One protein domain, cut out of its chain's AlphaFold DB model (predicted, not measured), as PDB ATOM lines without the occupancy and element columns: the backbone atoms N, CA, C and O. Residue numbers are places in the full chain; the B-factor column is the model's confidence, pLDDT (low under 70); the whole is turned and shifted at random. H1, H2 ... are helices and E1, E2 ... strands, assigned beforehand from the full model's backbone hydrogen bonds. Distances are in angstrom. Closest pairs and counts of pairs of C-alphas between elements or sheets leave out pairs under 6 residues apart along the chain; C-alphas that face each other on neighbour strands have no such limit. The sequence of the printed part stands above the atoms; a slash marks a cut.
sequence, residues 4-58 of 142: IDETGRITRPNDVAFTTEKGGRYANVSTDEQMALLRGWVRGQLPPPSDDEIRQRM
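Overview. This is residues 4 to 58 of the 142 residues of an uncharacterized protein of Acidobacteria bacterium (UniProt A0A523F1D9). The chain makes a loose, open ring: the short strand E1 and residues 13 to 20 form one side, H1 makes a corner at the far end, and the longest helix, H2, runs back along the other side. Residues 43 to 50 then lead to H3, which comes round near E1; no two helices touch. The 55 printed residues hold one named strand and three named helices, in the order E1, H1, H2, H3, and the class is mostly helix. The whole is only just loose, close to compact, with a radius of gyration of the C-alphas of 12.4 A and spans of 32 by 26 by 17 A.

Arrangement. E1, residues 10 to 12, pairs with no named strand. It is apart from H1, residues 21 to 27, and from H2, residues 31 to 42. H1 and H2 are close but not clearly touching, and their closest C-alphas, those of Gly 24 and Thr 31, are 5.8 A apart. Their lines stand at 83 degrees, about perpendicular. H3, residues 51 to 57, is apart from H1 and H2. The closest C-alphas of E1 and H3, those of Arg 12 and Ile 54, are 7.7 A apart. In H1, H2 and H3 every O i to N i+4 pair is within hydrogen-bond range.

Along the chain. E1 begins at C-alpha 10, (-15.552, 30.580, -20.456), and is 5.6 A long from first to last C-alpha. H1 measures 9.8 A. H2 begins at C-alpha 31, (-7.119, 41.442, -4.349), and measures 16.6 A. H3 measures 9.9 A and ends at C-alpha 57, (-16.436, 23.028, -9.281).

Size, cuts and confidence. The two C-alphas farthest apart, those of Thr 7 and Arg 25, are 33.7 A apart. The printed part has no cut. The link from H1 to H2 is tight, and those from E1 to H1 and from H2 to H3 are short. The mean pLDDT of the printed part is 82.0, and no printed residue is under 70.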
ATOM      1  N   ILE A   4     -13.974  35.291 -19.978       87.81
ATOM      2  CA  ILE A   4     -14.348  34.884 -21.327       87.81
ATOM      3  C   ILE A   4     -13.199  35.287 -22.255       87.81
ATOM      4  O   ILE A   4     -12.765  36.438 -22.199       87.81
ATOM      5  N   ASP A   5     -12.690  34.353 -23.056       88.19
ATOM      6  CA  ASP A   5     -11.649  34.642 -24.052       88.19
ATOM      7  C   ASP A   5     -12.197  35.346 -25.304       88.19
ATOM      8  O   ASP A   5     -13.404  35.547 -25.464       88.19
ATOM      9  N   GLU A   6     -11.306  35.711 -26.230       89.19
ATOM     10  CA  GLU A   6     -11.662  36.409 -27.470       89.19
ATOM     11  C   GLU A   6     -12.546  35.572 -28.410       89.19
ATOM     12  O   GLU A   6     -13.152  36.115 -29.335       89.19
ATOM     13  N   THR A   7     -12.647  34.258 -28.182       91.56
ATOM     14  CA  THR A   7     -13.510  33.341 -28.943       91.56
ATOM     15  C   THR A   7     -14.875  33.124 -28.288       91.56
ATOM     16  O   THR A   7     -15.715  32.410 -28.837       91.56
ATOM     17  N   GLY A   8     -15.120  33.747 -27.131       87.88
ATOM     18  CA  GLY A   8     -16.366  33.615 -26.384       87.88
ATOM     19  C   GLY A   8     -16.416  32.398 -25.459       87.88
ATOM     20  O   GLY A   8     -17.501  32.043 -24.993       87.88
ATOM     21  N   ARG A   9     -15.286  31.737 -25.174       85.75
ATOM     22  CA  ARG A   9     -15.251  30.591 -24.253       85.75
ATOM     23  C   ARG A   9     -15.049  31.038 -22.817       85.75
ATOM     24  O   ARG A   9     -14.216  31.896 -22.544       85.75
ATOM     25  N   ILE A  10     -15.772  30.404 -21.893       83.25
ATOM     26  CA  ILE A  10     -15.552  30.580 -20.456       83.25
ATOM     27  C   ILE A  10     -14.212  29.939 -20.088       83.25
ATOM     28  O   ILE A  10     -14.082  28.719 -20.111       83.25
ATOM     29  N   THR A  11     -13.231  30.766 -19.739       84.81
ATOM     30  CA  THR A  11     -11.877  30.352 -19.337       84.81
ATOM     31  C   THR A  11     -11.703  30.279 -17.827       84.81
ATOM     32  O   THR A  11     -10.765  29.660 -17.338       84.81
ATOM     33  N   ARG A  12     -12.612  30.887 -17.064       83.38
ATOM     34  CA  ARG A  12     -12.707  30.723 -15.611       83.38
ATOM     35  C   ARG A  12     -14.183  30.794 -15.213       83.38
ATOM     36  O   ARG A  12     -14.846  31.765 -15.601       83.38
ATOM     37  N   PRO A  13     -14.717  29.794 -14.482       81.06
ATOM     38  CA  PRO A  13     -16.116  29.788 -14.066       81.06
ATOM     39  C   PRO A  13     -16.387  30.912 -13.059       81.06
ATOM     40  O   PRO A  13     -15.484  31.663 -12.692       81.06
ATOM     41  N   ASN A  14     -17.647  31.058 -12.638       81.50
ATOM     42  CA  ASN A  14     -18.018  32.127 -11.717       81.50
ATOM     43  C   ASN A  14     -17.177  32.065 -10.432       81.50
ATOM     44  O   ASN A  14     -17.239  31.086  -9.694       81.50
ATOM     45  N   ASP A  15     -16.418  33.130 -10.196       79.56
ATOM     46  CA  ASP A  15     -15.536  33.315  -9.052       79.56
ATOM     47  C   ASP A  15     -15.879  34.608  -8.302       79.56
ATOM     48  O   ASP A  15     -16.345  35.597  -8.883       79.56
ATOM     49  N   VAL A  16     -15.630  34.634  -7.003       78.94
ATOM     50  CA  VAL A  16     -15.837  35.825  -6.180       78.94
ATOM     51  C   VAL A  16     -14.591  36.676  -6.282       78.94
ATOM     52  O   VAL A  16     -13.524  36.245  -5.862       78.94
ATOM     53  N   ALA A  17     -14.709  37.896  -6.802       78.94
ATOM     54  CA  ALA A  17     -13.549  38.748  -6.983       78.94
ATOM     55  C   ALA A  17     -13.797  40.207  -6.631       78.94
ATOM     56  O   ALA A  17     -14.830  40.784  -6.973       78.94
ATOM     57  N   PHE A  18     -12.812  40.791  -5.951       80.38
ATOM     58  CA  PHE A  18     -12.842  42.153  -5.448       80.38
ATOM     59  C   PHE A  18     -11.574  42.884  -5.868       80.38
ATOM     60  O   PHE A  18     -10.463  42.491  -5.529       80.38
ATOM     61  N   THR A  19     -11.756  44.005  -6.558       73.06
ATOM     62  CA  THR A  19     -10.673  44.876  -7.035       73.06
ATOM     63  C   THR A  19     -10.282  45.959  -6.026       73.06
ATOM     64  O   THR A  19      -9.440  46.802  -6.322       73.06
ATOM     65  N   THR A  20     -10.888  45.958  -4.834       81.44
ATOM     66  CA  THR A  20     -10.591  46.909  -3.756       81.44
ATOM     67  C   THR A  20     -10.272  46.165  -2.468       81.44
ATOM     68  O   THR A  20     -10.946  45.186  -2.141       81.44
ATOM     69  N   GLU A  21      -9.323  46.682  -1.681       79.69
ATOM     70  CA  GLU A  21      -8.966  46.092  -0.383       79.69
ATOM     71  C   GLU A  21     -10.169  45.965   0.558       79.69
ATOM     72  O   GLU A  21     -10.298  44.980   1.277       79.69
ATOM     73  N   LYS A  22     -11.070  46.955   0.553       78.50
ATOM     74  CA  LYS A  22     -12.270  46.937   1.398       78.50
ATOM     75  C   LYS A  22     -13.166  45.741   1.065       78.50
ATOM     76  O   LYS A  22     -13.646  45.074   1.978       78.50
ATOM     77  N   GLY A  23     -13.378  45.471  -0.224       73.06
ATOM     78  CA  GLY A  23     -14.137  44.307  -0.679       73.06
ATOM     79  C   GLY A  23     -13.413  42.993  -0.388       73.06
ATOM     80  O   GLY A  23     -14.025  42.064   0.131       73.06
ATOM     81  N   GLY A  24     -12.099  42.951  -0.633       77.69
ATOM     82  CA  GLY A  24     -11.264  41.784  -0.348       77.69
ATOM     83  C   GLY A  24     -11.298  41.380   1.127       77.69
ATOM     84  O   GLY A  24     -11.562  40.225   1.440       77.69
ATOM     85  N   ARG A  25     -11.160  42.340   2.052       76.56
ATOM     86  CA  ARG A  25     -11.254  42.076   3.502       76.56
ATOM     87  C   ARG A  25     -12.626  41.549   3.921       76.56
ATOM     88  O   ARG A  25     -12.688  40.644   4.741       76.56
ATOM     89  N   TYR A  26     -13.711  42.090   3.359       70.50
ATOM     90  CA  TYR A  26     -15.067  41.613   3.657       70.50
ATOM     91  C   TYR A  26     -15.270  40.158   3.223       70.50
ATOM     92  O   TYR A  26     -15.939  39.390   3.908       70.50
ATOM     93  N   ALA A  27     -14.690  39.781   2.086       72.38
ATOM     94  CA  ALA A  27     -14.856  38.455   1.517       72.38
ATOM     95  C   ALA A  27     -13.770  37.449   1.916       72.38
ATOM     96  O   ALA A  27     -13.853  36.295   1.509       72.38
ATOM     97  N   ASN A  28     -12.768  37.884   2.685       76.06
ATOM     98  CA  ASN A  28     -11.538  37.138   2.939       76.06
ATOM     99  C   ASN A  28     -10.844  36.679   1.637       76.06
ATOM    100  O   ASN A  28     -10.440  35.530   1.491       76.06
ATOM    101  N   VAL A  29     -10.745  37.596   0.672       79.50
ATOM    102  CA  VAL A  29     -10.160  37.379  -0.656       79.50
ATOM    103  C   VAL A  29      -9.013  38.364  -0.882       79.50
ATOM    104  O   VAL A  29      -9.173  39.569  -0.679       79.50
ATOM    105  N   SER A  30      -7.864  37.868  -1.347       83.94
ATOM    106  CA  SER A  30      -6.712  38.705  -1.696       83.94
ATOM    107  C   SER A  30      -6.897  39.356  -3.068       83.94
ATOM    108  O   SER A  30      -6.875  38.692  -4.104       83.94
ATOM    109  N   THR A  31      -7.045  40.681  -3.093       82.88
ATOM    110  CA  THR A  31      -7.119  41.442  -4.349       82.88
ATOM    111  C   THR A  31      -5.832  41.314  -5.173       82.88
ATOM    112  O   THR A  31      -5.901  41.232  -6.401       82.88
ATOM    113  N   ASP A  32      -4.665  41.250  -4.527       86.31
ATOM    114  CA  ASP A  32      -3.378  41.127  -5.220       86.31
ATOM    115  C   ASP A  32      -3.237  39.784  -5.937       86.31
ATOM    116  O   ASP A  32      -2.818  39.750  -7.097       86.31
ATOM    117  N   GLU A  33      -3.652  38.692  -5.291       84.31
ATOM    118  CA  GLU A  33      -3.655  37.356  -5.899       84.31
ATOM    119  C   GLU A  33      -4.589  37.309  -7.109       84.31
ATOM    120  O   GLU A  33      -4.207  36.833  -8.178       84.31
ATOM    121  N   GLN A  34      -5.781  37.899  -7.006       83.06
ATOM    122  CA  GLN A  34      -6.724  37.954  -8.125       83.06
ATOM    123  C   GLN A  34      -6.196  38.757  -9.310       83.06
ATOM    124  O   GLN A  34      -6.344  38.350 -10.466       83.06
ATOM    125  N   MET A  35      -5.543  39.886  -9.039       86.12
ATOM    126  CA  MET A  35      -4.913  40.685 -10.085       86.12
ATOM    127  C   MET A  35      -3.700  39.977 -10.694       86.12
ATOM    128  O   MET A  35      -3.439  40.142 -11.888       86.12
ATOM    129  N   ALA A  36      -2.954  39.192  -9.914       87.88
ATOM    130  CA  ALA A  36      -1.868  38.361 -10.422       87.88
ATOM    131  C   ALA A  36      -2.394  37.265 -11.360       87.88
ATOM    132  O   ALA A  36      -1.872  37.138 -12.468       87.88
ATOM    133  N   LEU A  37      -3.471  36.568 -10.979       85.62
ATOM    134  CA  LEU A  37      -4.134  35.564 -11.815       85.62
ATOM    135  C   LEU A  37      -4.592  36.160 -13.152       85.62
ATOM    136  O   LEU A  37      -4.290  35.614 -14.212       85.62
ATOM    137  N   LEU A  38      -5.266  37.317 -13.116       86.56
ATOM    138  CA  LEU A  38      -5.748  37.984 -14.328       86.56
ATOM    139  C   LEU A  38      -4.589  38.365 -15.259       86.56
ATOM    140  O   LEU A  38      -4.649  38.130 -16.464       86.56
ATOM    141  N   ARG A  39      -3.508  38.929 -14.706       90.25
ATOM    142  CA  ARG A  39      -2.307  39.279 -15.482       90.25
ATOM    143  C   ARG A  39      -1.622  38.043 -16.056       90.25
ATOM    144  O   ARG A  39      -1.144  38.109 -17.184       90.25
ATOM    145  N   GLY A  40      -1.553  36.955 -15.290       90.44
ATOM    146  CA  GLY A  40      -0.993  35.683 -15.733       90.44
ATOM    147  C   GLY A  40      -1.766  35.125 -16.921       90.44
ATOM    148  O   GLY A  40      -1.162  34.799 -17.940       90.44
ATOM    149  N   TRP A  41      -3.097  35.120 -16.841       87.25
ATOM    150  CA  TRP A  41      -3.961  34.682 -17.936       87.25
ATOM    151  C   TRP A  41      -3.792  35.543 -19.194       87.25
ATOM    152  O   TRP A  41      -3.482  35.011 -20.256       87.25
ATOM    153  N   VAL A  42      -3.867  36.874 -19.070       88.69
ATOM    154  CA  VAL A  42      -3.684  37.808 -20.203       88.69
ATOM    155  C   VAL A  42      -2.308  37.657 -20.868       88.69
ATOM    156  O   VAL A  42      -2.163  37.878 -22.066       88.69
ATOM    157  N   ARG A  43      -1.276  37.276 -20.105       92.25
ATOM    158  CA  ARG A  43       0.082  37.040 -20.621       92.25
ATOM    159  C   ARG A  43       0.304  35.614 -21.139       92.25
ATOM    160  O   ARG A  43       1.422  35.307 -21.541       92.25
ATOM    161  N   GLY A  44      -0.705  34.743 -21.087       87.69
ATOM    162  CA  GLY A  44      -0.582  33.324 -21.441       87.69
ATOM    163  C   GLY A  44       0.283  32.507 -20.473       87.69
ATOM    164  O   GLY A  44       0.747  31.429 -20.821       87.69
ATOM    165  N   GLN A  45       0.535  33.029 -19.271       89.25
ATOM    166  CA  GLN A  45       1.349  32.396 -18.226       89.25
ATOM    167  C   GLN A  45       0.521  31.485 -17.317       89.25
ATOM    168  O   GLN A  45       1.079  30.624 -16.648       89.25
ATOM    169  N   LEU A  46      -0.797  31.694 -17.295       84.94
ATOM    170  CA  LEU A  46      -1.747  30.885 -16.550       84.94
ATOM    171  C   LEU A  46      -2.818  30.370 -17.522       84.94
ATOM    172  O   LEU A  46      -3.670  31.160 -17.947       84.94
ATOM    173  N   PRO A  47      -2.764  29.092 -17.933       79.38
ATOM    174  CA  PRO A  47      -3.819  28.518 -18.753       79.38
ATOM    175  C   PRO A  47      -5.140  28.452 -17.965       79.38
ATOM    176  O   PRO A  47      -5.125  28.425 -16.732       79.38
ATOM    177  N   PRO A  48      -6.293  28.439 -18.653       76.62
ATOM    178  CA  PRO A  48      -7.572  28.196 -17.995       76.62
ATOM    179  C   PRO A  48      -7.595  26.809 -17.327       76.62
ATOM    180  O   PRO A  48      -6.930  25.896 -17.827       76.62
ATOM    181  N   PRO A  49      -8.389  26.616 -16.254       78.19
ATOM    182  CA  PRO A  49      -8.672  25.285 -15.738       78.19
ATOM    183  C   PRO A  49      -9.268  24.402 -16.839       78.19
ATOM    184  O   PRO A  49      -9.991  24.880 -17.716       78.19
ATOM    185  N   SER A  50      -8.992  23.107 -16.774       81.19
ATOM    186  CA  SER A  50      -9.581  22.111 -17.665       81.19
ATOM    187  C   SER A  50     -11.101  22.015 -17.494       81.19
ATOM    188  O   SER A  50     -11.656  22.312 -16.432       81.19
ATOM    189  N   ASP A  51     -11.791  21.515 -18.522       79.94
ATOM    190  CA  ASP A  51     -13.242  21.285 -18.473       79.94
ATOM    191  C   ASP A  51     -13.666  20.378 -17.305       79.94
ATOM    192  O   ASP A  51     -14.773  20.520 -16.782       79.94
ATOM    193  N   ASP A  52     -12.809  19.438 -16.899       81.62
ATOM    194  CA  ASP A  52     -13.066  18.547 -15.767       81.62
ATOM    195  C   ASP A  52     -12.962  19.290 -14.433       81.62
ATOM    196  O   ASP A  52     -13.833  19.123 -13.580       81.62
ATOM    197  N   GLU A  53     -11.972  20.170 -14.269       78.19
ATOM    198  CA  GLU A  53     -11.864  21.036 -13.090       78.19
ATOM    199  C   GLU A  53     -13.043  22.006 -13.004       78.19
ATOM    200  O   GLU A  53     -13.608  22.205 -11.926       78.19
ATOM    201  N   ILE A  54     -13.467  22.574 -14.137       77.38
ATOM    202  CA  ILE A  54     -14.660  23.423 -14.203       77.38
ATOM    203  C   ILE A  54     -15.899  22.624 -13.780       77.38
ATOM    204  O   ILE A  54     -16.651  23.078 -12.917       77.38
ATOM    205  N   ARG A  55     -16.098  21.418 -14.327       77.69
ATOM    206  CA  ARG A  55     -17.248  20.565 -13.987       77.69
ATOM    207  C   ARG A  55     -17.259  20.135 -12.523       77.69
ATOM    208  O   ARG A  55     -18.313  20.195 -11.901       77.69
ATOM    209  N   GLN A  56     -16.116  19.764 -11.949       75.31
ATOM    210  CA  GLN A  56     -16.016  19.406 -10.527       75.31
ATOM    211  C   GLN A  56     -16.383  20.571  -9.600       75.31
ATOM    212  O   GLN A  56     -16.922  20.360  -8.516       75.31
ATOM    213  N   ARG A  57     -16.115  21.806 -10.032       72.44
ATOM    214  CA  ARG A  57     -16.436  23.028  -9.281       72.44
ATOM    215  C   ARG A  57     -17.883  23.481  -9.471       72.44
ATOM    216  O   ARG A  57     -18.414  24.206  -8.636       72.44
ATOM    217  N   MET A  58     -18.531  23.047 -10.546       73.38
ATOM    218  CA  MET A  58     -19.943  23.291 -10.821       73.38
ATOM    219  C   MET A  58     -20.780  22.118 -10.310       73.38
ATOM    220  O   MET A  58     -21.265  21.299 -11.091       73.38
TER     221      MET A  58